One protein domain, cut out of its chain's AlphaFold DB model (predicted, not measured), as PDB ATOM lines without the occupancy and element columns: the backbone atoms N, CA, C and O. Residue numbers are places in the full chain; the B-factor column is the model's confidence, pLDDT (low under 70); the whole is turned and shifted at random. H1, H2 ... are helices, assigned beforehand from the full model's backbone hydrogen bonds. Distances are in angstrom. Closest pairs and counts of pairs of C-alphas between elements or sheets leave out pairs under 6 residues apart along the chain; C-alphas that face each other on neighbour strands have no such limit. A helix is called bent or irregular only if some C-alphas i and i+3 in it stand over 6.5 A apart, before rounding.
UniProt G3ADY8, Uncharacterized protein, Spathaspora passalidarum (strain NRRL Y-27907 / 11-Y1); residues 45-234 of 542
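This is residues 45 to 234 of the 542 residues of an uncharacterized protein of Spathaspora passalidarum (strain NRRL Y-27907 / 11-Y1) (UniProt G3ADY8). Four long helices, H2 to H5, form an up-and-down bundle, each running against the one before it, with H3 along most of its length, H2 toward one end of H3 and H5 toward the other. On one side of this bundle lie the short helix H1, the helix H6 and a long unnamed stretch, residues 45 to 72, loosely placed. The printed part has 190 residues with six named helices, H1 to H6 in order, and no named strand; the class is all helix. It is compact, with a radius of gyration of the C-alphas of 18.4 A and spans of 62 by 42 by 40 A.

After residues 45 to 72, H1 covers residues 73 to 83, from C-alpha 73 at (10.650, -5.575, 8.039). H2, residues 90 to 115, is 38.0 A long. H3, residues 122 to 156, is 50.6 A long and irregular, with C-alphas 152 and 155 7.9 A apart. H4, residues 159 to 182, and H5, residues 187 to 210, are each 34.5 A long. H6, residues 217 to 232, ends with C-alpha 232 at (10.129, 14.210, 1.139).

H2 and H3 touch as a hairpin, closest at the C-alphas of Cys 99 and Cys 132, 5.5 A. H4 and H5 touch as a hairpin at a shallow tilt of 14 degrees, closest at the C-alphas of Ala 170 and Val 197, 4.6 A. H2 and H5 are apart. H5 and H6 are close but not clearly touching, at a steep tilt of 52 degrees, with the C-alphas of Phe 201 and Val 219 closest at 7.4 A. H1 touches no helix. Every O i to N i+4 pair is within hydrogen-bond range in H1, H2 and H4, against 29 of 31 in H3, 18 of 20 in H5 and 9 of 12 in H6.

The two C-alphas farthest apart, those of Asn 118 and Asn 212, are 62.4 A apart. The printed part has no cut, and no link between helices is long. Mean pLDDT of the printed part is 71.0; residues 45 to 88, 117 to 118 and 215 to 225 are under 70.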
ATOM      1  N   PHE A  45       3.365 -18.898   9.378       37.09
ATOM      2  CA  PHE A  45       4.147 -17.940   8.580       37.09
ATOM      3  C   PHE A  45       4.254 -18.332   7.090       37.09
ATOM      4  O   PHE A  45       4.787 -17.570   6.298       37.09
ATOM      5  N   LYS A  46       3.690 -19.475   6.656       33.56
ATOM      6  CA  LYS A  46       3.559 -19.841   5.229       33.56
ATOM      7  C   LYS A  46       2.407 -19.121   4.522       33.56
ATOM      8  O   LYS A  46       1.839 -19.665   3.573       33.56
ATOM      9  N   ARG A  47       2.010 -17.921   4.952       35.56
ATOM     10  CA  ARG A  47       1.207 -17.092   4.057       35.56
ATOM     11  C   ARG A  47       2.187 -16.453   3.087       35.56
ATOM     12  O   ARG A  47       2.725 -15.396   3.372       35.56
ATOM     13  N   LYS A  48       2.414 -17.121   1.954       34.25
ATOM     14  CA  LYS A  48       3.031 -16.481   0.796       34.25
ATOM     15  C   LYS A  48       2.079 -15.353   0.403       34.25
ATOM     16  O   LYS A  48       0.988 -15.635  -0.090       34.25
ATOM     17  N   ILE A  49       2.415 -14.113   0.747       34.28
ATOM     18  CA  ILE A  49       1.636 -12.948   0.326       34.28
ATOM     19  C   ILE A  49       1.790 -12.900  -1.193       34.28
ATOM     20  O   ILE A  49       2.881 -12.675  -1.719       34.28
ATOM     21  N   THR A  50       0.729 -13.243  -1.918       29.69
ATOM     22  CA  THR A  50       0.745 -13.231  -3.379       29.69
ATOM     23  C   THR A  50       0.714 -11.784  -3.865       29.69
ATOM     24  O   THR A  50       0.201 -10.900  -3.184       29.69
ATOM     25  N   LEU A  51       1.246 -11.515  -5.063       31.64
ATOM     26  CA  LEU A  51       1.162 -10.182  -5.683       31.64
ATOM     27  C   LEU A  51      -0.291  -9.670  -5.780       31.64
ATOM     28  O   LEU A  51      -0.521  -8.470  -5.827       31.64
ATOM     29  N   GLU A  52      -1.270 -10.575  -5.755       30.42
ATOM     30  CA  GLU A  52      -2.699 -10.267  -5.722       30.42
ATOM     31  C   GLU A  52      -3.168  -9.664  -4.386       30.42
ATOM     32  O   GLU A  52      -4.062  -8.825  -4.396       30.42
ATOM     33  N   ASP A  53      -2.518  -9.980  -3.257       31.31
ATOM     34  CA  ASP A  53      -2.715  -9.274  -1.977       31.31
ATOM     35  C   ASP A  53      -2.074  -7.857  -2.014       31.31
ATOM     36  O   ASP A  53      -2.446  -6.982  -1.231       31.31
ATOM     37  N   VAL A  54      -1.143  -7.613  -2.952       33.53
ATOM     38  CA  VAL A  54      -0.470  -6.324  -3.241       33.53
ATOM     39  C   VAL A  54      -1.178  -5.542  -4.365       33.53
ATOM     40  O   VAL A  54      -0.881  -4.373  -4.588       33.53
ATOM     41  N   ASN A  55      -2.199  -6.122  -5.013       25.53
ATOM     42  CA  ASN A  55      -3.076  -5.418  -5.962       25.53
ATOM     43  C   ASN A  55      -4.029  -4.419  -5.280       25.53
ATOM     44  O   ASN A  55      -4.944  -3.888  -5.921       25.53
ATOM     45  N   ALA A  56      -3.801  -4.088  -4.008       27.27
ATOM     46  CA  ALA A  56      -4.182  -2.782  -3.507       27.27
ATOM     47  C   ALA A  56      -3.398  -1.742  -4.320       27.27
ATOM     48  O   ALA A  56      -2.262  -1.408  -3.986       27.27
ATOM     49  N   ARG A  57      -4.011  -1.267  -5.419       26.69
ATOM     50  CA  ARG A  57      -3.682  -0.000  -6.092       26.69
ATOM     51  C   ARG A  57      -3.139   0.935  -5.027       26.69
ATOM     52  O   ARG A  57      -3.892   1.217  -4.100       26.69
ATOM     53  N   ALA A  58      -1.854   1.282  -5.114       31.12
ATOM     54  CA  ALA A  58      -1.098   1.922  -4.047       31.12
ATOM     55  C   ALA A  58      -1.904   3.061  -3.406       31.12
ATOM     56  O   ALA A  58      -1.907   4.193  -3.885       31.12
ATOM     57  N   VAL A  59      -2.618   2.755  -2.321       27.52
ATOM     58  CA  VAL A  59      -3.181   3.774  -1.450       27.52
ATOM     59  C   VAL A  59      -1.951   4.299  -0.755       27.52
ATOM     60  O   VAL A  59      -1.314   3.527  -0.044       27.52
ATOM     61  N   ALA A  60      -1.575   5.541  -1.059       31.45
ATOM     62  CA  ALA A  60      -0.401   6.223  -0.536       31.45
ATOM     63  C   ALA A  60      -0.301   6.026   0.986       31.45
ATOM     64  O   ALA A  60      -0.880   6.757   1.789       31.45
ATOM     65  N   ASP A  61       0.395   4.965   1.371       35.53
ATOM     66  CA  ASP A  61       0.686   4.610   2.739       35.53
ATOM     67  C   ASP A  61       2.101   5.094   3.002       35.53
ATOM     68  O   ASP A  61       2.990   4.962   2.153       35.53
ATOM     69  N   LEU A  62       2.303   5.694   4.169       31.67
ATOM     70  CA  LEU A  62       3.562   6.325   4.558       31.67
ATOM     71  C   LEU A  62       4.758   5.344   4.465       31.67
ATOM     72  O   LEU A  62       5.892   5.817   4.397       31.67
ATOM     73  N   THR A  63       4.475   4.030   4.414       38.03
ATOM     74  CA  THR A  63       5.323   2.826   4.539       38.03
ATOM     75  C   THR A  63       6.241   2.534   3.349       38.03
ATOM     76  O   THR A  63       7.038   1.599   3.400       38.03
ATOM     77  N   HIS A  64       6.149   3.320   2.280       39.22
ATOM     78  CA  HIS A  64       6.929   3.118   1.061       39.22
ATOM     79  C   HIS A  64       8.303   3.789   1.202       39.22
ATOM     80  O   HIS A  64       8.422   5.017   1.176       39.22
ATOM     81  N   HIS A  65       9.340   2.974   1.408       45.06
ATOM     82  CA  HIS A  65      10.735   3.399   1.548       45.06
ATOM     83  C   HIS A  65      11.549   2.947   0.345       45.06
ATOM     84  O   HIS A  65      11.358   1.842  -0.165       45.06
ATOM     85  N   GLY A  66      12.534   3.754  -0.058       32.84
ATOM     86  CA  GLY A  66      13.581   3.370  -1.011       32.84
ATOM     87  C   GLY A  66      14.468   2.209  -0.539       32.84
ATOM     88  O   GLY A  66      15.540   2.022  -1.094       32.84
ATOM     89  N   VAL A  67      14.048   1.451   0.478       38.16
ATOM     90  CA  VAL A  67      14.650   0.205   0.934       38.16
ATOM     91  C   VAL A  67      13.529  -0.808   1.172       38.16
ATOM     92  O   VAL A  67      12.476  -0.461   1.699       38.16
ATOM     93  N   LEU A  68      13.742  -2.042   0.706       32.69
ATOM     94  CA  LEU A  68      12.771  -3.140   0.648       32.69
ATOM     95  C   LEU A  68      11.801  -3.189   1.845       32.69
ATOM     96  O   LEU A  68      12.195  -3.460   2.978       32.69
ATOM     97  N   GLY A  69      10.516  -3.002   1.549       34.16
ATOM     98  CA  GLY A  69       9.418  -3.183   2.490       34.16
ATOM     99  C   GLY A  69       8.154  -3.555   1.731       34.16
ATOM    100  O   GLY A  69       7.332  -2.704   1.419       34.16
ATOM    101  N   LYS A  70       8.008  -4.835   1.394       33.84
ATOM    102  CA  LYS A  70       6.862  -5.374   0.649       33.84
ATOM    103  C   LYS A  70       5.651  -5.624   1.563       33.84
ATOM    104  O   LYS A  70       4.935  -6.585   1.333       33.84
ATOM    105  N   VAL A  71       5.415  -4.745   2.549       35.38
ATOM    106  CA  VAL A  71       4.806  -5.015   3.873       35.38
ATOM    107  C   VAL A  71       5.920  -5.456   4.840       35.38
ATOM    108  O   VAL A  71       6.562  -6.461   4.603       35.38
ATOM    109  N   ASN A  72       6.195  -4.645   5.869       41.00
ATOM    110  CA  ASN A  72       6.954  -4.932   7.104       41.00
ATOM    111  C   ASN A  72       8.394  -5.499   6.996       41.00
ATOM    112  O   ASN A  72       8.677  -6.459   6.290       41.00
ATOM    113  N   LEU A  73       9.298  -5.012   7.860       35.91
ATOM    114  CA  LEU A  73      10.650  -5.575   8.039       35.91
ATOM    115  C   LEU A  73      10.622  -7.083   8.372       35.91
ATOM    116  O   LEU A  73      11.436  -7.844   7.865       35.91
ATOM    117  N   LEU A  74       9.665  -7.531   9.190       39.19
ATOM    118  CA  LEU A  74       9.519  -8.933   9.604       39.19
ATOM    119  C   LEU A  74       8.965  -9.852   8.508       39.19
ATOM    120  O   LEU A  74       9.388 -11.002   8.431       39.19
ATOM    121  N   ASP A  75       8.065  -9.360   7.655       39.62
ATOM    122  CA  ASP A  75       7.490 -10.170   6.572       39.62
ATOM    123  C   ASP A  75       8.511 -10.349   5.437       39.62
ATOM    124  O   ASP A  75       8.644 -11.441   4.888       39.62
ATOM    125  N   LEU A  76       9.349  -9.332   5.196       39.69
ATOM    126  CA  LEU A  76      10.485  -9.419   4.276       39.69
ATOM    127  C   LEU A  76      11.574 -10.388   4.769       39.69
ATOM    128  O   LEU A  76      12.099 -11.190   3.996       39.69
ATOM    129  N   LEU A  77      11.899 -10.341   6.067       41.19
ATOM    130  CA  LEU A  77      12.838 -11.280   6.686       41.19
ATOM    131  C   LEU A  77      12.270 -12.705   6.707       41.19
ATOM    132  O   LEU A  77      13.020 -13.654   6.503       41.19
ATOM    133  N   SER A  78      10.956 -12.864   6.895       39.75
ATOM    134  CA  SER A  78      10.264 -14.157   6.847       39.75
ATOM    135  C   SER A  78      10.334 -14.788   5.454       39.75
ATOM    136  O   SER A  78      10.754 -15.939   5.335       39.75
ATOM    137  N   ASP A  79       9.995 -14.046   4.397       37.94
ATOM    138  CA  ASP A  79      10.073 -14.549   3.020       37.94
ATOM    139  C   ASP A  79      11.520 -14.881   2.619       37.94
ATOM    140  O   ASP A  79      11.777 -15.930   2.027       37.94
ATOM    141  N   MET A  80      12.495 -14.066   3.036       41.50
ATOM    142  CA  MET A  80      13.917 -14.350   2.816       41.50
ATOM    143  C   MET A  80      14.411 -15.593   3.556       41.50
ATOM    144  O   MET A  80      15.155 -16.377   2.978       41.50
ATOM    145  N   ILE A  81      14.024 -15.797   4.820       43.53
ATOM    146  CA  ILE A  81      14.408 -16.991   5.592       43.53
ATOM    147  C   ILE A  81      13.861 -18.259   4.928       43.53
ATOM    148  O   ILE A  81      14.532 -19.292   4.913       43.53
ATOM    149  N   LEU A  82      12.647 -18.178   4.380       43.47
ATOM    150  CA  LEU A  82      11.979 -19.291   3.712       43.47
ATOM    151  C   LEU A  82      12.548 -19.572   2.317       43.47
ATOM    152  O   LEU A  82      12.507 -20.722   1.877       43.47
ATOM    153  N   GLU A  83      13.080 -18.551   1.643       44.16
ATOM    154  CA  GLU A  83      13.637 -18.677   0.299       44.16
ATOM    155  C   GLU A  83      15.161 -18.756   0.253       44.16
ATOM    156  O   GLU A  83      15.642 -19.048  -0.831       44.16
ATOM    157  N   LEU A  84      15.903 -18.571   1.363       47.25
ATOM    158  CA  LEU A  84      17.374 -18.668   1.464       47.25
ATOM    159  C   LEU A  84      17.891 -19.876   0.668       47.25
ATOM    160  O   LEU A  84      17.891 -21.008   1.173       47.25
ATOM    161  N   PRO A  85      18.362 -19.690  -0.578       42.84
ATOM    162  CA  PRO A  85      18.917 -20.807  -1.308       42.84
ATOM    163  C   PRO A  85      20.277 -21.083  -0.670       42.84
ATOM    164  O   PRO A  85      20.846 -20.228   0.015       42.84
ATOM    165  N   LYS A  86      20.826 -22.276  -0.888       52.50
ATOM    166  CA  LYS A  86      22.226 -22.582  -0.564       52.50
ATOM    167  C   LYS A  86      23.143 -21.733  -1.466       52.50
ATOM    168  O   LYS A  86      23.740 -22.252  -2.403       52.50
ATOM    169  N   LYS A  87      23.164 -20.416  -1.258       59.66
ATOM    170  CA  LYS A  87      23.931 -19.431  -2.022       59.66
ATOM    171  C   LYS A  87      25.306 -19.279  -1.385       59.66
ATOM    172  O   LYS A  87      25.462 -19.381  -0.170       59.66
ATOM    173  N   LYS A  88      26.308 -19.037  -2.225       64.25
ATOM    174  CA  LYS A  88      27.655 -18.647  -1.798       64.25
ATOM    175  C   LYS A  88      27.568 -17.367  -0.948       64.25
ATOM    176  O   LYS A  88      26.721 -16.523  -1.225       64.25
ATOM    177  N   ASP A  89      28.404 -17.259   0.086       71.25
ATOM    178  CA  ASP A  89      28.474 -16.103   1.002       71.25
ATOM    179  C   ASP A  89      27.209 -15.850   1.858       71.25
ATOM    180  O   ASP A  89      27.018 -14.772   2.425       71.25
ATOM    181  N   SER A  90      26.347 -16.865   2.023       73.81
ATOM    182  CA  SER A  90      25.190 -16.801   2.932       73.81
ATOM    183  C   SER A  90      25.576 -16.659   4.410       73.81
ATOM    184  O   SER A  90      24.730 -16.317   5.236       73.81
ATOM    185  N   ASP A  91      26.830 -16.952   4.766       83.06
ATOM    186  CA  ASP A  91      27.354 -16.796   6.123       83.06
ATOM    187  C   ASP A  91      27.320 -15.330   6.567       83.06
ATOM    188  O   ASP A  91      26.927 -15.052   7.697       83.06
ATOM    189  N   VAL A  92      27.639 -14.392   5.670       86.19
ATOM    190  CA  VAL A  92      27.632 -12.947   5.956       86.19
ATOM    191  C   VAL A  92      26.228 -12.476   6.288       86.19
ATOM    192  O   VAL A  92      26.013 -11.808   7.298       86.19
ATOM    193  N   LEU A  93      25.260 -12.895   5.473       81.38
ATOM    194  CA  LEU A  93      23.853 -12.580   5.672       81.38
ATOM    195  C   LEU A  93      23.339 -13.155   7.001       81.38
ATOM    196  O   LEU A  93      22.658 -12.462   7.758       81.38
ATOM    197  N   ALA A  94      23.709 -14.398   7.321       83.31
ATOM    198  CA  ALA A  94      23.352 -15.029   8.588       83.31
ATOM    199  C   ALA A  94      23.976 -14.304   9.794       83.31
ATOM    200  O   ALA A  94      23.288 -14.069  10.788       83.31
ATOM    201  N   GLN A  95      25.250 -13.907   9.718       87.50
ATOM    202  CA  GLN A  95      25.909 -13.159  10.794       87.50
ATOM    203  C   GLN A  95      25.311 -11.759  10.969       87.50
ATOM    204  O   GLN A  95      25.097 -11.339  12.105       87.50
ATOM    205  N   ALA A  96      24.972 -11.062   9.880       85.75
ATOM    206  CA  ALA A  96      24.299  -9.765   9.942       85.75
ATOM    207  C   ALA A  96      22.920  -9.879  10.617       85.75
ATOM    208  O   ALA A  96      22.548  -9.031  11.428       85.75
ATOM    209  N   TYR A  97      22.194 -10.970  10.359       82.56
ATOM    210  CA  TYR A  97      20.916 -11.252  11.011       82.56
ATOM    211  C   TYR A  97      21.073 -11.499  12.515       82.56
ATOM    212  O   TYR A  97      20.351 -10.916  13.326       82.56
ATOM    213  N   VAL A  98      22.038 -12.339  12.902       84.69
ATOM    214  CA  VAL A  98      22.341 -12.599  14.317       84.69
ATOM    215  C   VAL A  98      22.772 -11.310  15.015       84.69
ATOM    216  O   VAL A  98      22.285 -11.031  16.107       84.69
ATOM    217  N   CYS A  99      23.611 -10.494  14.374       88.50
ATOM    218  CA  CYS A  99      24.042  -9.198  14.894       88.50
ATOM    219  C   CYS A  99      22.849  -8.265  15.158       88.50
ATOM    220  O   CYS A  99      22.742  -7.715  16.254       88.50
ATOM    221  N   LEU A 100      21.905  -8.146  14.215       84.06
ATOM    222  CA  LEU A 100      20.684  -7.360  14.414       84.06
ATOM    223  C   LEU A 100      19.835  -7.900  15.577       84.06
ATOM    224  O   LEU A 100      19.378  -7.124  16.417       84.06
ATOM    225  N   GLY A 101      19.645  -9.219  15.659       79.38
ATOM    226  CA  GLY A 101      18.913  -9.850  16.761       79.38
ATOM    227  C   GLY A 101      19.553  -9.575  18.126       79.38
ATOM    228  O   GLY A 101      18.862  -9.183  19.069       79.38
ATOM    229  N   GLU A 102      20.877  -9.714  18.223       85.56
ATOM    230  CA  GLU A 102      21.651  -9.376  19.423       85.56
ATOM    231  C   GLU A 102      21.511  -7.888  19.779       85.56
ATOM    232  O   GLU A 102      21.273  -7.565  20.944       85.56
ATOM    233  N   ALA A 103      21.568  -6.986  18.792       87.19
ATOM    234  CA  ALA A 103      21.406  -5.548  18.993       87.19
ATOM    235  C   ALA A 103      20.006  -5.178  19.522       87.19
ATOM    236  O   ALA A 103      19.886  -4.352  20.430       87.19
ATOM    237  N   ILE A 104      18.945  -5.820  19.013       82.12
ATOM    238  CA  ILE A 104      17.567  -5.631  19.496       82.12
ATOM    239  C   ILE A 104      17.446  -6.078  20.959       82.12
ATOM    240  O   ILE A 104      16.945  -5.324  21.798       82.12
ATOM    241  N   ILE A 105      17.937  -7.278  21.288       83.44
ATOM    242  CA  ILE A 105      17.902  -7.812  22.660       83.44
ATOM    243  C   ILE A 105      18.695  -6.905  23.606       83.44
ATOM    244  O   ILE A 105      18.223  -6.567  24.694       83.44
ATOM    245  N   LEU A 106      19.883  -6.471  23.181       87.00
ATOM    246  CA  LEU A 106      20.738  -5.568  23.940       87.00
ATOM    247  C   LEU A 106      20.033  -4.244  24.235       87.00
ATOM    248  O   LEU A 106      20.062  -3.770  25.372       87.00
ATOM    249  N   ASN A 107      19.365  -3.663  23.239       84.00
ATOM    250  CA  ASN A 107      18.593  -2.442  23.411       84.00
ATOM    251  C   ASN A 107      17.439  -2.633  24.419       84.00
ATOM    252  O   ASN A 107      17.266  -1.809  25.319       84.00
ATOM    253  N   ILE A 108      16.709  -3.753  24.358       82.62
ATOM    254  CA  ILE A 108      15.662  -4.086  25.342       82.62
ATOM    255  C   ILE A 108      16.248  -4.201  26.755       82.62
ATOM    256  O   ILE A 108      15.686  -3.643  27.700       82.62
ATOM    257  N   PHE A 109      17.381  -4.888  26.925       85.56
ATOM    258  CA  PHE A 109      18.023  -5.011  28.234       85.56
ATOM    259  C   PHE A 109      18.526  -3.674  28.775       85.56
ATOM    260  O   PHE A 109      18.300  -3.391  29.948       85.56
ATOM    261  N   ARG A 110      19.116  -2.816  27.934       84.94
ATOM    262  CA  ARG A 110      19.505  -1.448  28.319       84.94
ATOM    263  C   ARG A 110      18.300  -0.626  28.779       84.94
ATOM    264  O   ARG A 110      18.384   0.086  29.776       84.94
ATOM    265  N   ARG A 111      17.152  -0.750  28.103       79.31
ATOM    266  CA  ARG A 111      15.907  -0.084  28.523       79.31
ATOM    267  C   ARG A 111      15.397  -0.611  29.855       79.31
ATOM    268  O   ARG A 111      15.074   0.184  30.730       79.31
ATOM    269  N   ARG A 112      15.355  -1.933  30.037       81.38
ATOM    270  CA  ARG A 112      14.963  -2.534  31.321       81.38
ATOM    271  C   ARG A 112      15.902  -2.105  32.442       81.38
ATOM    272  O   ARG A 112      15.417  -1.756  33.504       81.38
ATOM    273  N   GLN A 113      17.206  -2.034  32.191       82.75
ATOM    274  CA  GLN A 113      18.173  -1.514  33.155       82.75
ATOM    275  C   GLN A 113      17.911  -0.045  33.518       82.75
ATOM    276  O   GLN A 113      18.018   0.309  34.685       82.75
ATOM    277  N   LYS A 114      17.545   0.801  32.543       79.19
ATOM    278  CA  LYS A 114      17.228   2.218  32.793       79.19
ATOM    279  C   LYS A 114      15.959   2.395  33.638       79.19
ATOM    280  O   LYS A 114      15.928   3.281  34.482       79.19
ATOM    281  N   TYR A 115      14.920   1.594  33.392       73.06
ATOM    282  CA  TYR A 115      13.582   1.827  33.957       73.06
ATOM    283  C   TYR A 115      13.166   0.855  35.077       73.06
ATOM    284  O   TYR A 115      12.176   1.114  35.751       73.06
ATOM    285  N   MET A 116      13.882  -0.253  35.301       73.56
ATOM    286  CA  MET A 116      13.587  -1.211  36.377       73.56
ATOM    287  C   MET A 116      14.651  -1.137  37.477       73.56
ATOM    288  O   MET A 116      15.819  -1.438  37.246       73.56
ATOM    289  N   THR A 117      14.224  -0.824  38.702       64.06
ATOM    290  CA  THR A 117      15.083  -0.633  39.887       64.06
ATOM    291  C   THR A 117      15.877  -1.873  40.320       64.06
ATOM    292  O   THR A 117      16.907  -1.727  40.966       64.06
ATOM    293  N   ASN A 118      15.459  -3.084  39.923       67.25
ATOM    294  CA  ASN A 118      16.069  -4.357  40.343       67.25
ATOM    295  C   ASN A 118      16.631  -5.201  39.177       67.25
ATOM    296  O   ASN A 118      16.622  -6.432  39.227       67.25
ATOM    297  N   PHE A 119      17.093  -4.576  38.090       71.75
ATOM    298  CA  PHE A 119      17.595  -5.319  36.927       71.75
ATOM    299  C   PHE A 119      19.062  -5.774  37.101       71.75
ATOM    300  O   PHE A 119      19.994  -5.003  36.896       71.75
ATOM    301  N   LEU A 120      19.281  -7.050  37.452       70.75
ATOM    302  CA  LEU A 120      20.587  -7.600  37.882       70.75
ATOM    303  C   LEU A 120      21.458  -8.243  36.772       70.75
ATOM    304  O   LEU A 120      22.340  -9.049  37.062       70.75
ATOM    305  N   TYR A 121      21.262  -7.905  35.493       77.06
ATOM    306  CA  TYR A 121      21.915  -8.601  34.363       77.06
ATOM    307  C   TYR A 121      23.112  -7.867  33.726       77.06
ATOM    308  O   TYR A 121      23.401  -8.069  32.546       77.06
ATOM    309  N   THR A 122      23.848  -7.041  34.477       80.69
ATOM    310  CA  THR A 122      24.951  -6.212  33.939       80.69
ATOM    311  C   THR A 122      26.028  -7.025  33.208       80.69
ATOM    312  O   THR A 122      26.444  -6.653  32.113       80.69
ATOM    313  N   ASN A 123      26.437  -8.179  33.748       83.56
ATOM    314  CA  ASN A 123      27.451  -9.028  33.106       83.56
ATOM    315  C   ASN A 123      26.959  -9.617  31.774       83.56
ATOM    316  O   ASN A 123      27.709  -9.652  30.799       83.56
ATOM    317  N   SER A 124      25.691 -10.033  31.710       84.44
ATOM    318  CA  SER A 124      25.078 -10.538  30.476       84.44
ATOM    319  C   SER A 124      24.925  -9.436  29.428       84.44
ATOM    320  O   SER A 124      25.162  -9.693  28.253       84.44
ATOM    321  N   ILE A 125      24.586  -8.208  29.844       87.56
ATOM    322  CA  ILE A 125      24.544  -7.034  28.958       87.56
ATOM    323  C   ILE A 125      25.929  -6.764  28.363       87.56
ATOM    324  O   ILE A 125      26.041  -6.581  27.155       87.56
ATOM    325  N   ASN A 126      26.978  -6.760  29.190       89.50
ATOM    326  CA  ASN A 126      28.341  -6.488  28.733       89.50
ATOM    327  C   ASN A 126      28.844  -7.567  27.764       89.50
ATOM    328  O   ASN A 126      29.403  -7.232  26.722       89.50
ATOM    329  N   SER A 127      28.593  -8.843  28.067       90.44
ATOM    330  CA  SER A 127      28.936  -9.965  27.184       90.44
ATOM    331  C   SER A 127      28.186  -9.898  25.848       90.44
ATOM    332  O   SER A 127      28.794 -10.013  24.785       90.44
ATOM    333  N   LEU A 128      26.877  -9.614  25.883       91.19
ATOM    334  CA  LEU A 128      26.068  -9.443  24.675       91.19
ATOM    335  C   LEU A 128      26.534  -8.243  23.840       91.19
ATOM    336  O   LEU A 128      26.608  -8.340  22.620       91.19
ATOM    337  N   ASN A 129      26.879  -7.126  24.486       93.00
ATOM    338  CA  ASN A 129      27.431  -5.956  23.810       93.00
ATOM    339  C   ASN A 129      28.751  -6.287  23.106       93.00
ATOM    340  O   ASN A 129      28.906  -5.957  21.936       93.00
ATOM    341  N   GLN A 130      29.671  -6.972  23.790       94.38
ATOM    342  CA  GLN A 130      30.948  -7.383  23.206       94.38
ATOM    343  C   GLN A 130      30.747  -8.319  22.003       94.38
ATOM    344  O   GLN A 130      31.292  -8.052  20.936       94.38
ATOM    345  N   SER A 131      29.901  -9.347  22.138       92.88
ATOM    346  CA  SER A 131      29.532 -10.247  21.029       92.88
ATOM    347  C   SER A 131      28.972  -9.477  19.832       92.88
ATOM    348  O   SER A 131      29.385  -9.694  18.693       92.88
ATOM    349  N   CYS A 132      28.062  -8.534  20.084       92.69
ATOM    350  CA  CYS A 132      27.432  -7.743  19.033       92.69
ATOM    351  C   CYS A 132      28.461  -6.873  18.286       92.69
ATOM    352  O   CYS A 132      28.444  -6.834  17.055       92.69
ATOM    353  N   LEU A 133      29.402  -6.248  19.010       94.62
ATOM    354  CA  LEU A 133      30.503  -5.465  18.434       94.62
ATOM    355  C   LEU A 133      31.461  -6.325  17.598       94.62
ATOM    356  O   LEU A 133      31.847  -5.925  16.499       94.62
ATOM    357  N   GLU A 134      31.820  -7.514  18.082       94.62
ATOM    358  CA  GLU A 134      32.685  -8.454  17.359       94.62
ATOM    359  C   GLU A 134      32.032  -8.929  16.056       94.62
ATOM    360  O   GLU A 134      32.663  -8.900  14.995       94.62
ATOM    361  N   ARG A 135      30.743  -9.293  16.100       93.31
ATOM    362  CA  ARG A 135      29.984  -9.659  14.894       93.31
ATOM    363  C   ARG A 135      29.829  -8.490  13.937       93.31
ATOM    364  O   ARG A 135      29.959  -8.688  12.733       93.31
ATOM    365  N   HIS A 136      29.576  -7.288  14.453       93.81
ATOM    366  CA  HIS A 136      29.503  -6.089  13.627       93.81
ATOM    367  C   HIS A 136      30.809  -5.885  12.852       93.81
ATOM    368  O   HIS A 136      30.773  -5.751  11.629       93.81
ATOM    369  N   GLY A 137      31.957  -5.937  13.537       93.56
ATOM    370  CA  GLY A 137      33.272  -5.811  12.904       93.56
ATOM    371  C   GLY A 137      33.558  -6.911  11.874       93.56
ATOM    372  O   GLY A 137      34.082  -6.623  10.795       93.56
ATOM    373  N   TYR A 138      33.165  -8.160  12.156       93.50
ATOM    374  CA  TYR A 138      33.251  -9.260  11.187       93.50
ATOM    375  C   TYR A 138      32.428  -8.972   9.922       93.50
ATOM    376  O   TYR A 138      32.957  -9.046   8.809       93.50
ATOM    377  N   CYS A 139      31.149  -8.623  10.087       91.81
ATOM    378  CA  CYS A 139      30.240  -8.346   8.979       91.81
ATOM    379  C   CYS A 139      30.730  -7.173   8.130       91.81
ATOM    380  O   CYS A 139      30.754  -7.281   6.910       91.81
ATOM    381  N   GLU A 140      31.166  -6.079   8.755       91.44
ATOM    382  CA  GLU A 140      31.689  -4.900   8.060       91.44
ATOM    383  C   GLU A 140      32.915  -5.246   7.200       91.44
ATOM    384  O   GLU A 140      32.958  -4.935   6.006       91.44
ATOM    385  N   SER A 141      33.882  -5.970   7.774       92.50
ATOM    386  CA  SER A 141      35.080  -6.426   7.060       92.50
ATOM    387  C   SER A 141      34.729  -7.333   5.876       92.50
ATOM    388  O   SER A 141      35.240  -7.164   4.763       92.50
ATOM    389  N   ARG A 142      33.801  -8.275   6.080       92.88
ATOM    390  CA  ARG A 142      33.420  -9.237   5.044       92.88
ATOM    391  C   ARG A 142      32.586  -8.600   3.932       92.88
ATOM    392  O   ARG A 142      32.858  -8.872   2.766       92.88
ATOM    393  N   ILE A 143      31.655  -7.703   4.262       90.69
ATOM    394  CA  ILE A 143      30.913  -6.890   3.289       90.69
ATOM    395  C   ILE A 143      31.891  -6.075   2.434       90.69
ATOM    396  O   ILE A 143      31.797  -6.089   1.208       90.69
ATOM    397  N   ARG A 144      32.892  -5.432   3.050       90.88
ATOM    398  CA  ARG A 144      33.926  -4.683   2.320       90.88
ATOM    399  C   ARG A 144      34.725  -5.572   1.363       90.88
ATOM    400  O   ARG A 144      34.952  -5.177   0.223       90.88
ATOM    401  N   SER A 145      35.116  -6.773   1.793       91.25
ATOM    402  CA  SER A 145      35.771  -7.759   0.918       91.25
ATOM    403  C   SER A 145      34.888  -8.144  -0.271       91.25
ATOM    404  O   SER A 145      35.382  -8.211  -1.393       91.25
ATOM    405  N   LEU A 146      33.593  -8.370  -0.040       89.88
ATOM    406  CA  LEU A 146      32.645  -8.729  -1.093       89.88
ATOM    407  C   LEU A 146      32.413  -7.580  -2.086       89.88
ATOM    408  O   LEU A 146      32.257  -7.841  -3.274       89.88
ATOM    409  N   PHE A 147      32.459  -6.316  -1.650       88.88
ATOM    410  CA  PHE A 147      32.440  -5.165  -2.564       88.88
ATOM    411  C   PHE A 147      33.680  -5.097  -3.463       88.88
ATOM    412  O   PHE A 147      33.572  -4.806  -4.656       88.88
ATOM    413  N   VAL A 148      34.863  -5.397  -2.920       88.12
ATOM    414  CA  VAL A 148      36.092  -5.491  -3.725       88.12
ATOM    415  C   VAL A 148      35.979  -6.639  -4.733       88.12
ATOM    416  O   VAL A 148      36.305  -6.467  -5.906       88.12
ATOM    417  N   ASP A 149      35.445  -7.789  -4.321       85.44
ATOM    418  CA  ASP A 149      35.177  -8.905  -5.232       85.44
ATOM    419  C   ASP A 149      34.166  -8.536  -6.331       85.44
ATOM    420  O   ASP A 149      34.404  -8.841  -7.499       85.44
ATOM    421  N   LEU A 150      33.076  -7.846  -5.981       84.06
ATOM    422  CA  LEU A 150      32.057  -7.377  -6.924       84.06
ATOM    423  C   LEU A 150      32.681  -6.457  -7.980       84.06
ATOM    424  O   LEU A 150      32.585  -6.732  -9.173       84.06
ATOM    425  N   SER A 151      33.375  -5.406  -7.542       82.94
ATOM    426  CA  SER A 151      33.984  -4.412  -8.436       82.94
ATOM    427  C   SER A 151      35.043  -5.010  -9.372       82.94
ATOM    428  O   SER A 151      35.116  -4.631 -10.540       82.94
ATOM    429  N   THR A 152      35.834  -5.977  -8.895       84.88
ATOM    430  CA  THR A 152      36.902  -6.608  -9.692       84.88
ATOM    431  C   THR A 152      36.390  -7.685 -10.646       84.88
ATOM    432  O   THR A 152      36.948  -7.855 -11.730       84.88
ATOM    433  N   LYS A 153      35.334  -8.422 -10.273       83.44
ATOM    434  CA  LYS A 153      34.851  -9.586 -11.035       83.44
ATOM    435  C   LYS A 153      33.595  -9.321 -11.858       83.44
ATOM    436  O   LYS A 153      33.253 -10.187 -12.657       83.44
ATOM    437  N   LYS A 154      32.933  -8.161 -11.729       80.44
ATOM    438  CA  LYS A 154      31.618  -7.884 -12.352       80.44
ATOM    439  C   LYS A 154      31.503  -8.264 -13.830       80.44
ATOM    440  O   LYS A 154      30.494  -8.827 -14.239       80.44
ATOM    441  N   ASN A 155      32.556  -8.051 -14.618       79.50
ATOM    442  CA  ASN A 155      32.549  -8.345 -16.055       79.50
ATOM    443  C   ASN A 155      32.547  -9.851 -16.373       79.50
ATOM    444  O   ASN A 155      32.096 -10.251 -17.446       79.50
ATOM    445  N   PHE A 156      33.021 -10.681 -15.444       83.81
ATOM    446  CA  PHE A 156      33.158 -12.130 -15.600       83.81
ATOM    447  C   PHE A 156      32.014 -12.917 -14.953       83.81
ATOM    448  O   PHE A 156      31.900 -14.117 -15.193       83.81
ATOM    449  N   LEU A 157      31.170 -12.264 -14.148       83.62
ATOM    450  CA  LEU A 157      30.045 -12.911 -13.479       83.62
ATOM    451  C   LEU A 157      28.887 -13.162 -14.451       83.62
ATOM    452  O   LEU A 157      28.507 -12.309 -15.269       83.62
ATOM    453  N   THR A 158      28.283 -14.341 -14.323       84.62
ATOM    454  CA  THR A 158      26.971 -14.622 -14.917       84.62
ATOM    455  C   THR A 158      25.898 -13.735 -14.276       84.62
ATOM    456  O   THR A 158      26.087 -13.191 -13.185       84.62
ATOM    457  N   HIS A 159      24.753 -13.572 -14.947       81.25
ATOM    458  CA  HIS A 159      23.655 -12.764 -14.407       81.25
ATOM    459  C   HIS A 159      23.167 -13.295 -13.050       81.25
ATOM    460  O   HIS A 159      22.972 -12.510 -12.125       81.25
ATOM    461  N   ASP A 160      23.067 -14.619 -12.903       79.88
ATOM    462  CA  ASP A 160      22.657 -15.259 -11.651       79.88
ATOM    463  C   ASP A 160      23.664 -15.005 -10.526       79.88
ATOM    464  O   ASP A 160      23.277 -14.671  -9.408       79.88
ATOM    465  N   GLU A 161      24.967 -15.116 -10.799       82.38
ATOM    466  CA  GLU A 161      26.004 -14.827  -9.803       82.38
ATOM    467  C   GLU A 161      26.004 -13.354  -9.389       82.38
ATOM    468  O   GLU A 161      26.085 -13.057  -8.196       82.38
ATOM    469  N   MET A 162      25.864 -12.442 -10.354       82.44
ATOM    470  CA  MET A 162      25.783 -11.004 -10.101       82.44
ATOM    471  C   MET A 162      24.537 -10.650  -9.281       82.44
ATOM    472  O   MET A 162      24.629  -9.898  -8.309       82.44
ATOM    473  N   SER A 163      23.383 -11.223  -9.632       77.50
ATOM    474  CA  SER A 163      22.128 -11.042  -8.894       77.50
ATOM    475  C   SER A 163      22.256 -11.561  -7.465       77.50
ATOM    476  O   SER A 163      21.924 -10.852  -6.519       77.50
ATOM    477  N   ASN A 164      22.810 -12.760  -7.285       77.12
ATOM    478  CA  ASN A 164      22.974 -13.373  -5.969       77.12
ATOM    479  C   ASN A 164      23.925 -12.581  -5.069       77.12
ATOM    480  O   ASN A 164      23.608 -12.339  -3.905       77.12
ATOM    481  N   LEU A 165      25.077 -12.165  -5.597       80.44
ATOM    482  CA  LEU A 165      26.042 -11.369  -4.842       80.44
ATOM    483  C   LEU A 165      25.460  -9.999  -4.467       80.44
ATOM    484  O   LEU A 165      25.641  -9.543  -3.339       80.44
ATOM    485  N   SER A 166      24.712  -9.379  -5.382       78.00
ATOM    486  CA  SER A 166      24.047  -8.096  -5.132       78.00
ATOM    487  C   SER A 166      22.943  -8.223  -4.082       78.00
ATOM    488  O   SER A 166      22.845  -7.391  -3.188       78.00
ATOM    489  N   GLU A 167      22.150  -9.292  -4.101       75.69
ATOM    490  CA  GLU A 167      21.186  -9.562  -3.031       75.69
ATOM    491  C   GLU A 167      21.885  -9.708  -1.671       75.69
ATOM    492  O   GLU A 167      21.524  -9.017  -0.719       75.69
ATOM    493  N   VAL A 168      22.919 -10.554  -1.571       78.50
ATOM    494  CA  VAL A 168      23.654 -10.777  -0.311       78.50
ATOM    495  C   VAL A 168      24.252  -9.474   0.221       78.50
ATOM    496  O   VAL A 168      24.094  -9.178   1.408       78.50
ATOM    497  N   LEU A 169      24.902  -8.681  -0.633       79.81
ATOM    498  CA  LEU A 169      25.496  -7.398  -0.254       79.81
ATOM    499  C   LEU A 169      24.444  -6.378   0.190       79.81
ATOM    500  O   LEU A 169      24.614  -5.762   1.246       79.81
ATOM    501  N   ALA A 170      23.352  -6.227  -0.565       75.88
ATOM    502  CA  ALA A 170      22.295  -5.275  -0.247       75.88
ATOM    503  C   ALA A 170      21.621  -5.628   1.086       75.88
ATOM    504  O   ALA A 170      21.525  -4.782   1.975       75.88
ATOM    505  N   TYR A 171      21.218  -6.889   1.267       75.81
ATOM    506  CA  TYR A 171      20.548  -7.331   2.489       75.81
ATOM    507  C   TYR A 171      21.464  -7.305   3.710       75.81
ATOM    508  O   TYR A 171      21.045  -6.848   4.773       75.81
ATOM    509  N   SER A 172      22.717  -7.748   3.576       82.12
ATOM    510  CA  SER A 172      23.665  -7.713   4.696       82.12
ATOM    511  C   SER A 172      23.952  -6.270   5.110       82.12
ATOM    512  O   SER A 172      23.869  -5.949   6.291       82.12
ATOM    513  N   SER A 173      24.194  -5.368   4.151       82.12
ATOM    514  CA  SER A 173      24.399  -3.936   4.429       82.12
ATOM    515  C   SER A 173      23.173  -3.295   5.090       82.12
ATOM    516  O   SER A 173      23.303  -2.454   5.982       82.12
ATOM    517  N   TYR A 174      21.972  -3.725   4.703       76.06
ATOM    518  CA  TYR A 174      20.725  -3.251   5.297       76.06
ATOM    519  C   TYR A 174      20.551  -3.712   6.747       76.06
ATOM    520  O   TYR A 174      20.307  -2.894   7.633       76.06
ATOM    521  N   LEU A 175      20.756  -5.003   7.020       79.31
ATOM    522  CA  LEU A 175      20.739  -5.547   8.382       79.31
ATOM    523  C   LEU A 175      21.767  -4.845   9.275       79.31
ATOM    524  O   LEU A 175      21.453  -4.485  10.410       79.31
ATOM    525  N   MET A 176      22.961  -4.582   8.741       86.44
ATOM    526  CA  MET A 176      24.001  -3.846   9.458       86.44
ATOM    527  C   MET A 176      23.605  -2.395   9.739       86.44
ATOM    528  O   MET A 176      23.840  -1.916  10.844       86.44
ATOM    529  N   THR A 177      22.932  -1.717   8.806       83.38
ATOM    530  CA  THR A 177      22.398  -0.360   9.023       83.38
ATOM    531  C   THR A 177      21.464  -0.312  10.239       83.38
ATOM    532  O   THR A 177      21.568   0.588  11.075       83.38
ATOM    533  N   PHE A 178      20.591  -1.310  10.405       80.00
ATOM    534  CA  PHE A 178      19.742  -1.399  11.597       80.00
ATOM    535  C   PHE A 178      20.488  -1.830  12.849       80.00
ATOM    536  O   PHE A 178      20.164  -1.343  13.930       80.00
ATOM    537  N   ALA A 179      21.464  -2.731  12.738       86.19
ATOM    538  CA  ALA A 179      22.278  -3.118  13.882       86.19
ATOM    539  C   ALA A 179      22.979  -1.882  14.468       86.19
ATOM    540  O   ALA A 179      22.895  -1.637  15.669       86.19
ATOM    541  N   VAL A 180      23.564  -1.040  13.611       88.38
ATOM    542  CA  VAL A 180      24.168   0.256  13.961       88.38
ATOM    543  C   VAL A 180      23.165   1.188  14.648       88.38
ATOM    544  O   VAL A 180      23.475   1.766  15.694       88.38
ATOM    545  N   LEU A 181      21.941   1.283  14.117       84.81
ATOM    546  CA  LEU A 181      20.858   2.068  14.713       84.81
ATOM    547  C   LEU A 181      20.487   1.566  16.122       84.81
ATOM    548  O   LEU A 181      20.455   2.345  17.075       84.81
ATOM    549  N   MET A 182      20.262   0.256  16.276       84.81
ATOM    550  CA  MET A 182      19.858  -0.386  17.537       84.81
ATOM    551  C   MET A 182      20.967  -0.368  18.594       84.81
ATOM    552  O   MET A 182      20.693  -0.235  19.788       84.81
ATOM    553  N   MET A 183      22.231  -0.433  18.167       87.25
ATOM    554  CA  MET A 183      23.396  -0.266  19.038       87.25
ATOM    555  C   MET A 183      23.629   1.189  19.474       87.25
ATOM    556  O   MET A 183      24.468   1.422  20.347       87.25
ATOM    557  N   LYS A 184      22.853   2.140  18.938       87.25
ATOM    558  CA  LYS A 184      22.926   3.587  19.183       87.25
ATOM    559  C   LYS A 184      24.221   4.253  18.705       87.25
ATOM    560  O   LYS A 184      24.693   5.206  19.327       87.25
ATOM    561  N   PHE A 185      24.787   3.789  17.596       90.12
ATOM    562  CA  PHE A 185      25.953   4.436  16.989       90.12
ATOM    563  C   PHE A 185      25.608   5.816  16.402       90.12
ATOM    564  O   PHE A 185      24.439   6.157  16.199       90.12
ATOM    565  N   GLY A 186      26.638   6.628  16.147       86.81
ATOM    566  CA  GLY A 186      26.499   7.975  15.586       86.81
ATOM    567  C   GLY A 186      26.071   7.988  14.113       86.81
ATOM    568  O   GLY A 186      26.143   6.970  13.423       86.81
ATOM    569  N   ALA A 187      25.663   9.166  13.630       84.88
ATOM    570  CA  ALA A 187      25.149   9.354  12.268       84.88
ATOM    571  C   ALA A 187      26.140   8.870  11.198       84.88
ATOM    572  O   ALA A 187      25.746   8.204  10.245       84.88
ATOM    573  N   GLN A 188      27.438   9.113  11.403       84.88
ATOM    574  CA  GLN A 188      28.480   8.708  10.459       84.88
ATOM    575  C   GLN A 188      28.555   7.191  10.261       84.88
ATOM    576  O   GLN A 188      28.681   6.723   9.131       84.88
ATOM    577  N   SER A 189      28.438   6.412  11.340       87.06
ATOM    578  CA  SER A 189      28.413   4.949  11.257       87.06
ATOM    579  C   SER A 189      27.174   4.465  10.506       87.06
ATOM    580  O   SER A 189      27.278   3.577   9.665       87.06
ATOM    581  N   TYR A 190      26.016   5.087  10.751       85.44
ATOM    582  CA  TYR A 190      24.779   4.775  10.031       85.44
ATOM    583  C   TYR A 190      24.918   5.046   8.532       85.44
ATOM    584  O   TYR A 190      24.598   4.183   7.713       85.44
ATOM    585  N   PHE A 191      25.468   6.202   8.156       79.94
ATOM    586  CA  PHE A 191      25.710   6.537   6.754       79.94
ATOM    587  C   PHE A 191      26.708   5.601   6.088       79.94
ATOM    588  O   PHE A 191      26.490   5.193   4.947       79.94
ATOM    589  N   HIS A 192      27.769   5.219   6.801       82.31
ATOM    590  CA  HIS A 192      28.733   4.254   6.295       82.31
ATOM    591  C   HIS A 192      28.064   2.914   5.963       82.31
ATOM    592  O   HIS A 192      28.249   2.394   4.863       82.31
ATOM    593  N   SER A 193      27.214   2.396   6.855       80.19
ATOM    594  CA  SER A 193      26.460   1.162   6.607       80.19
ATOM    595  C   SER A 193      25.431   1.305   5.480       80.19
ATOM    596  O   SER A 193      25.319   0.408   4.641       80.19
ATOM    597  N   CYS A 194      24.736   2.446   5.387       77.12
ATOM    598  CA  CYS A 194      23.817   2.731   4.279       77.12
ATOM    599  C   CYS A 194      24.519   2.748   2.918       77.12
ATOM    600  O   CYS A 194      23.937   2.300   1.929       77.12
ATOM    601  N   LYS A 195      25.763   3.246   2.851       78.31
ATOM    602  CA  LYS A 195      26.537   3.330   1.603       78.31
ATOM    603  C   LYS A 195      26.701   1.970   0.929       78.31
ATOM    604  O   LYS A 195      26.727   1.912  -0.297       78.31
ATOM    605  N   GLY A 196      26.751   0.886   1.704       76.50
ATOM    606  CA  GLY A 196      26.761  -0.475   1.169       76.50
ATOM    607  C   GLY A 196      25.555  -0.756   0.267       76.50
ATOM    608  O   GLY A 196      25.730  -1.079  -0.903       76.50
ATOM    609  N   VAL A 197      24.332  -0.532   0.759       74.88
ATOM    610  CA  VAL A 197      23.091  -0.750  -0.017       74.88
ATOM    611  C   VAL A 197      23.108   0.031  -1.335       74.88
ATOM    612  O   VAL A 197      22.730  -0.490  -2.383       74.88
ATOM    613  N   ILE A 198      23.593   1.271  -1.277       72.94
ATOM    614  CA  ILE A 198      23.675   2.190  -2.418       72.94
ATOM    615  C   ILE A 198      24.680   1.685  -3.450       72.94
ATOM    616  O   ILE A 198      24.349   1.545  -4.619       72.94
ATOM    617  N   THR A 199      25.883   1.344  -2.996       77.69
ATOM    618  CA  THR A 199      26.979   0.902  -3.868       77.69
ATOM    619  C   THR A 199      26.589  -0.390  -4.588       77.69
ATOM    620  O   THR A 199      26.852  -0.556  -5.775       77.69
ATOM    621  N   THR A 200      25.900  -1.304  -3.895       76.50
ATOM    622  CA  THR A 200      25.353  -2.515  -4.513       76.50
ATOM    623  C   THR A 200      24.331  -2.192  -5.596       76.50
ATOM    624  O   THR A 200      24.350  -2.806  -6.662       76.50
ATOM    625  N   PHE A 201      23.438  -1.240  -5.326       73.31
ATOM    626  CA  PHE A 201      22.423  -0.822  -6.281       73.31
ATOM    627  C   PHE A 201      23.045  -0.182  -7.526       73.31
ATOM    628  O   PHE A 201      22.677  -0.556  -8.637       73.31
ATOM    629  N   GLU A 202      23.997   0.735  -7.356       75.12
ATOM    630  CA  GLU A 202      24.704   1.411  -8.450       75.12
ATOM    631  C   GLU A 202      25.442   0.411  -9.348       75.12
ATOM    632  O   GLU A 202      25.205   0.373 -10.555       75.12
ATOM    633  N   GLU A 203      26.270  -0.464  -8.766       79.44
ATOM    634  CA  GLU A 203      27.042  -1.459  -9.523       79.44
ATOM    635  C   GLU A 203      26.142  -2.446 -10.272       79.44
ATOM    636  O   GLU A 203      26.386  -2.762 -11.439       79.44
ATOM    637  N   TYR A 204      25.070  -2.917  -9.628       78.25
ATOM    638  CA  TYR A 204      24.117  -3.808 -10.282       78.25
ATOM    639  C   TYR A 204      23.397  -3.106 -11.432       78.25
ATOM    640  O   TYR A 204      23.226  -3.662 -12.510       78.25
ATOM    641  N   THR A 205      23.006  -1.858 -11.229       76.06
ATOM    642  CA  THR A 205      22.303  -1.064 -12.229       76.06
ATOM    643  C   THR A 205      23.171  -0.784 -13.460       76.06
ATOM    644  O   THR A 205      22.703  -0.956 -14.586       76.06
ATOM    645  N   ILE A 206      24.447  -0.438 -13.261       79.81
ATOM    646  CA  ILE A 206      25.434  -0.283 -14.341       79.81
ATOM    647  C   ILE A 206      25.569  -1.593 -15.127       79.81
ATOM    648  O   ILE A 206      25.452  -1.589 -16.352       79.81
ATOM    649  N   TYR A 207      25.715  -2.724 -14.428       82.69
ATOM    650  CA  TYR A 207      25.786  -4.047 -15.056       82.69
ATOM    651  C   TYR A 207      24.564  -4.344 -15.942       82.69
ATOM    652  O   TYR A 207      24.698  -4.896 -17.038       82.69
ATOM    653  N   MET A 208      23.363  -3.971 -15.489       80.88
ATOM    654  CA  MET A 208      22.126  -4.175 -16.246       80.88
ATOM    655  C   MET A 208      22.060  -3.304 -17.502       80.88
ATOM    656  O   MET A 208      21.648  -3.797 -18.553       80.88
ATOM    657  N   MET A 209      22.489  -2.041 -17.408       77.81
ATOM    658  CA  MET A 209      22.551  -1.116 -18.546       77.81
ATOM    659  C   MET A 209      23.539  -1.593 -19.611       77.81
ATOM    660  O   MET A 209      23.180  -1.674 -20.782       77.81
ATOM    661  N   GLU A 210      24.755  -1.968 -19.209       83.69
ATOM    662  CA  GLU A 210      25.801  -2.440 -20.127       83.69
ATOM    663  C   GLU A 210      25.382  -3.695 -20.907       83.69
ATOM    664  O   GLU A 210      25.863  -3.935 -22.015       83.69
ATOM    665  N   ARG A 211      24.469  -4.499 -20.344       81.12
ATOM    666  CA  ARG A 211      23.996  -5.760 -20.934       81.12
ATOM    667  C   ARG A 211      22.558  -5.717 -21.459       81.12
ATOM    668  O   ARG A 211      22.060  -6.757 -21.885       81.12
ATOM    669  N   ASN A 212      21.899  -4.553 -21.461       81.25
ATOM    670  CA  ASN A 212      20.495  -4.381 -21.868       81.25
ATOM    671  C   ASN A 212      19.526  -5.373 -21.187       81.25
ATOM    672  O   ASN A 212      18.628  -5.932 -21.821       81.25
ATOM    673  N   LEU A 213      19.719  -5.618 -19.890       79.56
ATOM    674  CA  LEU A 213      18.918  -6.566 -19.115       79.56
ATOM    675  C   LEU A 213      17.753  -5.868 -18.397       79.56
ATOM    676  O   LEU A 213      17.819  -4.687 -18.059       79.56
ATOM    677  N   GLN A 214      16.681  -6.614 -18.115       71.19
ATOM    678  CA  GLN A 214      15.523  -6.097 -17.374       71.19
ATOM    679  C   GLN A 214      15.773  -6.099 -15.860       71.19
ATOM    680  O   GLN A 214      16.159  -7.140 -15.329       71.19
ATOM    681  N   PRO A 215      15.524  -4.989 -15.141       65.00
ATOM    682  CA  PRO A 215      15.805  -4.886 -13.711       65.00
ATOM    683  C   PRO A 215      15.051  -5.949 -12.906       65.00
ATOM    684  O   PRO A 215      13.836  -6.104 -13.051       65.00
ATOM    685  N   ILE A 216      15.754  -6.627 -11.993       60.97
ATOM    686  CA  ILE A 216      15.124  -7.557 -11.047       60.97
ATOM    687  C   ILE A 216      14.070  -6.851 -10.190       60.97
ATOM    688  O   ILE A 216      14.070  -5.626 -10.025       60.97
ATOM    689  N   SER A 217      13.165  -7.643  -9.614       55.41
ATOM    690  CA  SER A 217      12.037  -7.165  -8.806       55.41
ATOM    691  C   SER A 217      12.464  -6.200  -7.694       55.41
ATOM    692  O   SER A 217      11.816  -5.172  -7.502       55.41
ATOM    693  N   THR A 218      13.585  -6.481  -7.026       53.91
ATOM    694  CA  THR A 218      14.181  -5.622  -5.995       53.91
ATOM    695  C   THR A 218      14.548  -4.244  -6.538       53.91
ATOM    696  O   THR A 218      14.148  -3.236  -5.968       53.91
ATOM    697  N   VAL A 219      15.245  -4.178  -7.674       57.91
ATOM    698  CA  VAL A 219      15.663  -2.912  -8.299       57.91
ATOM    699  C   VAL A 219      14.455  -2.118  -8.775       57.91
ATOM    700  O   VAL A 219      14.333  -0.938  -8.462       57.91
ATOM    701  N   SER A 220      13.515  -2.777  -9.456       59.31
ATOM    702  CA  SER A 220      12.269  -2.142  -9.900       59.31
ATOM    703  C   SER A 220      11.466  -1.567  -8.729       59.31
ATOM    704  O   SER A 220      10.945  -0.459  -8.825       59.31
ATOM    705  N   PHE A 221      11.405  -2.281  -7.601       56.25
ATOM    706  CA  PHE A 221      10.776  -1.786  -6.379       56.25
ATOM    707  C   PHE A 221      11.513  -0.567  -5.811       56.25
ATOM    708  O   PHE A 221      10.872   0.444  -5.536       56.25
ATOM    709  N   LEU A 222      12.841  -0.620  -5.662       59.59
ATOM    710  CA  LEU A 222      13.631   0.497  -5.127       59.59
ATOM    711  C   LEU A 222      13.449   1.761  -5.974       59.59
ATOM    712  O   LEU A 222      13.183   2.822  -5.419       59.59
ATOM    713  N   MET A 223      13.478   1.638  -7.305       65.44
ATOM    714  CA  MET A 223      13.218   2.755  -8.222       65.44
ATOM    715  C   MET A 223      11.824   3.366  -8.020       65.44
ATOM    716  O   MET A 223      11.677   4.585  -8.041       65.44
ATOM    717  N   ASN A 224      10.805   2.540  -7.775       62.25
ATOM    718  CA  ASN A 224       9.443   3.022  -7.532       62.25
ATOM    719  C   ASN A 224       9.297   3.705  -6.162       62.25
ATOM    720  O   ASN A 224       8.483   4.613  -6.008       62.25
ATOM    721  N   ASN A 225      10.073   3.283  -5.162       64.06
ATOM    722  CA  ASN A 225       9.938   3.794  -3.798       64.06
ATOM    723  C   ASN A 225      10.882   4.960  -3.478       64.06
ATOM    724  O   ASN A 225      10.563   5.794  -2.632       64.06
ATOM    725  N   LEU A 226      12.022   5.072  -4.161       73.31
ATOM    726  CA  LEU A 226      12.974   6.158  -3.935       73.31
ATOM    727  C   LEU A 226      12.356   7.529  -4.236       73.31
ATOM    728  O   LEU A 226      12.704   8.511  -3.593       73.31
ATOM    729  N   GLN A 227      11.362   7.583  -5.125       75.19
ATOM    730  CA  GLN A 227      10.585   8.793  -5.405       75.19
ATOM    731  C   GLN A 227       9.956   9.403  -4.152       75.19
ATOM    732  O   GLN A 227       9.912  10.624  -4.014       75.19
ATOM    733  N   TYR A 228       9.480   8.568  -3.226       74.75
ATOM    734  CA  TYR A 228       8.897   9.033  -1.968       74.75
ATOM    735  C   TYR A 228       9.960   9.679  -1.077       74.75
ATOM    736  O   TYR A 228       9.700  10.707  -0.454       74.75
ATOM    737  N   ASN A 229      11.169   9.114  -1.055       78.50
ATOM    738  CA  ASN A 229      12.291   9.670  -0.304       78.50
ATOM    739  C   ASN A 229      12.767  10.987  -0.927       78.50
ATOM    740  O   ASN A 229      12.948  11.962  -0.203       78.50
ATOM    741  N   ILE A 230      12.892  11.040  -2.255       81.44
ATOM    742  CA  ILE A 230      13.319  12.235  -2.991       81.44
ATOM    743  C   ILE A 230      12.363  13.402  -2.732       81.44
ATOM    744  O   ILE A 230      12.806  14.467  -2.322       81.44
ATOM    745  N   VAL A 231      11.052  13.192  -2.880       80.31
ATOM    746  CA  VAL A 231      10.055  14.266  -2.710       80.31
ATOM    747  C   VAL A 231       9.916  14.719  -1.253       80.31
ATOM    748  O   VAL A 231       9.470  15.834  -0.991       80.31
ATOM    749  N   SER A 232      10.308  13.891  -0.282       85.69
ATOM    750  CA  SER A 232      10.129  14.210   1.139       85.69
ATOM    751  C   SER A 232      10.871  15.473   1.597       85.69
ATOM    752  O   SER A 232      10.377  16.168   2.479       85.69
ATOM    753  N   ILE A 233      12.001  15.819   0.970       86.94
ATOM    754  CA  ILE A 233      12.766  17.034   1.303       86.94
ATOM    755  C   ILE A 233      12.030  18.321   0.909       86.94
ATOM    756  O   ILE A 233      12.286  19.387   1.455       86.94
ATOM    757  N   ASN A 234      11.081  18.220  -0.021       86.62
ATOM    758  CA  ASN A 234      10.283  19.336  -0.511       86.62
ATOM    759  C   ASN A 234       9.012  19.571   0.318       86.62
ATOM    760  O   ASN A 234       8.306  20.558   0.095       86.62
TER     761      ASN A 234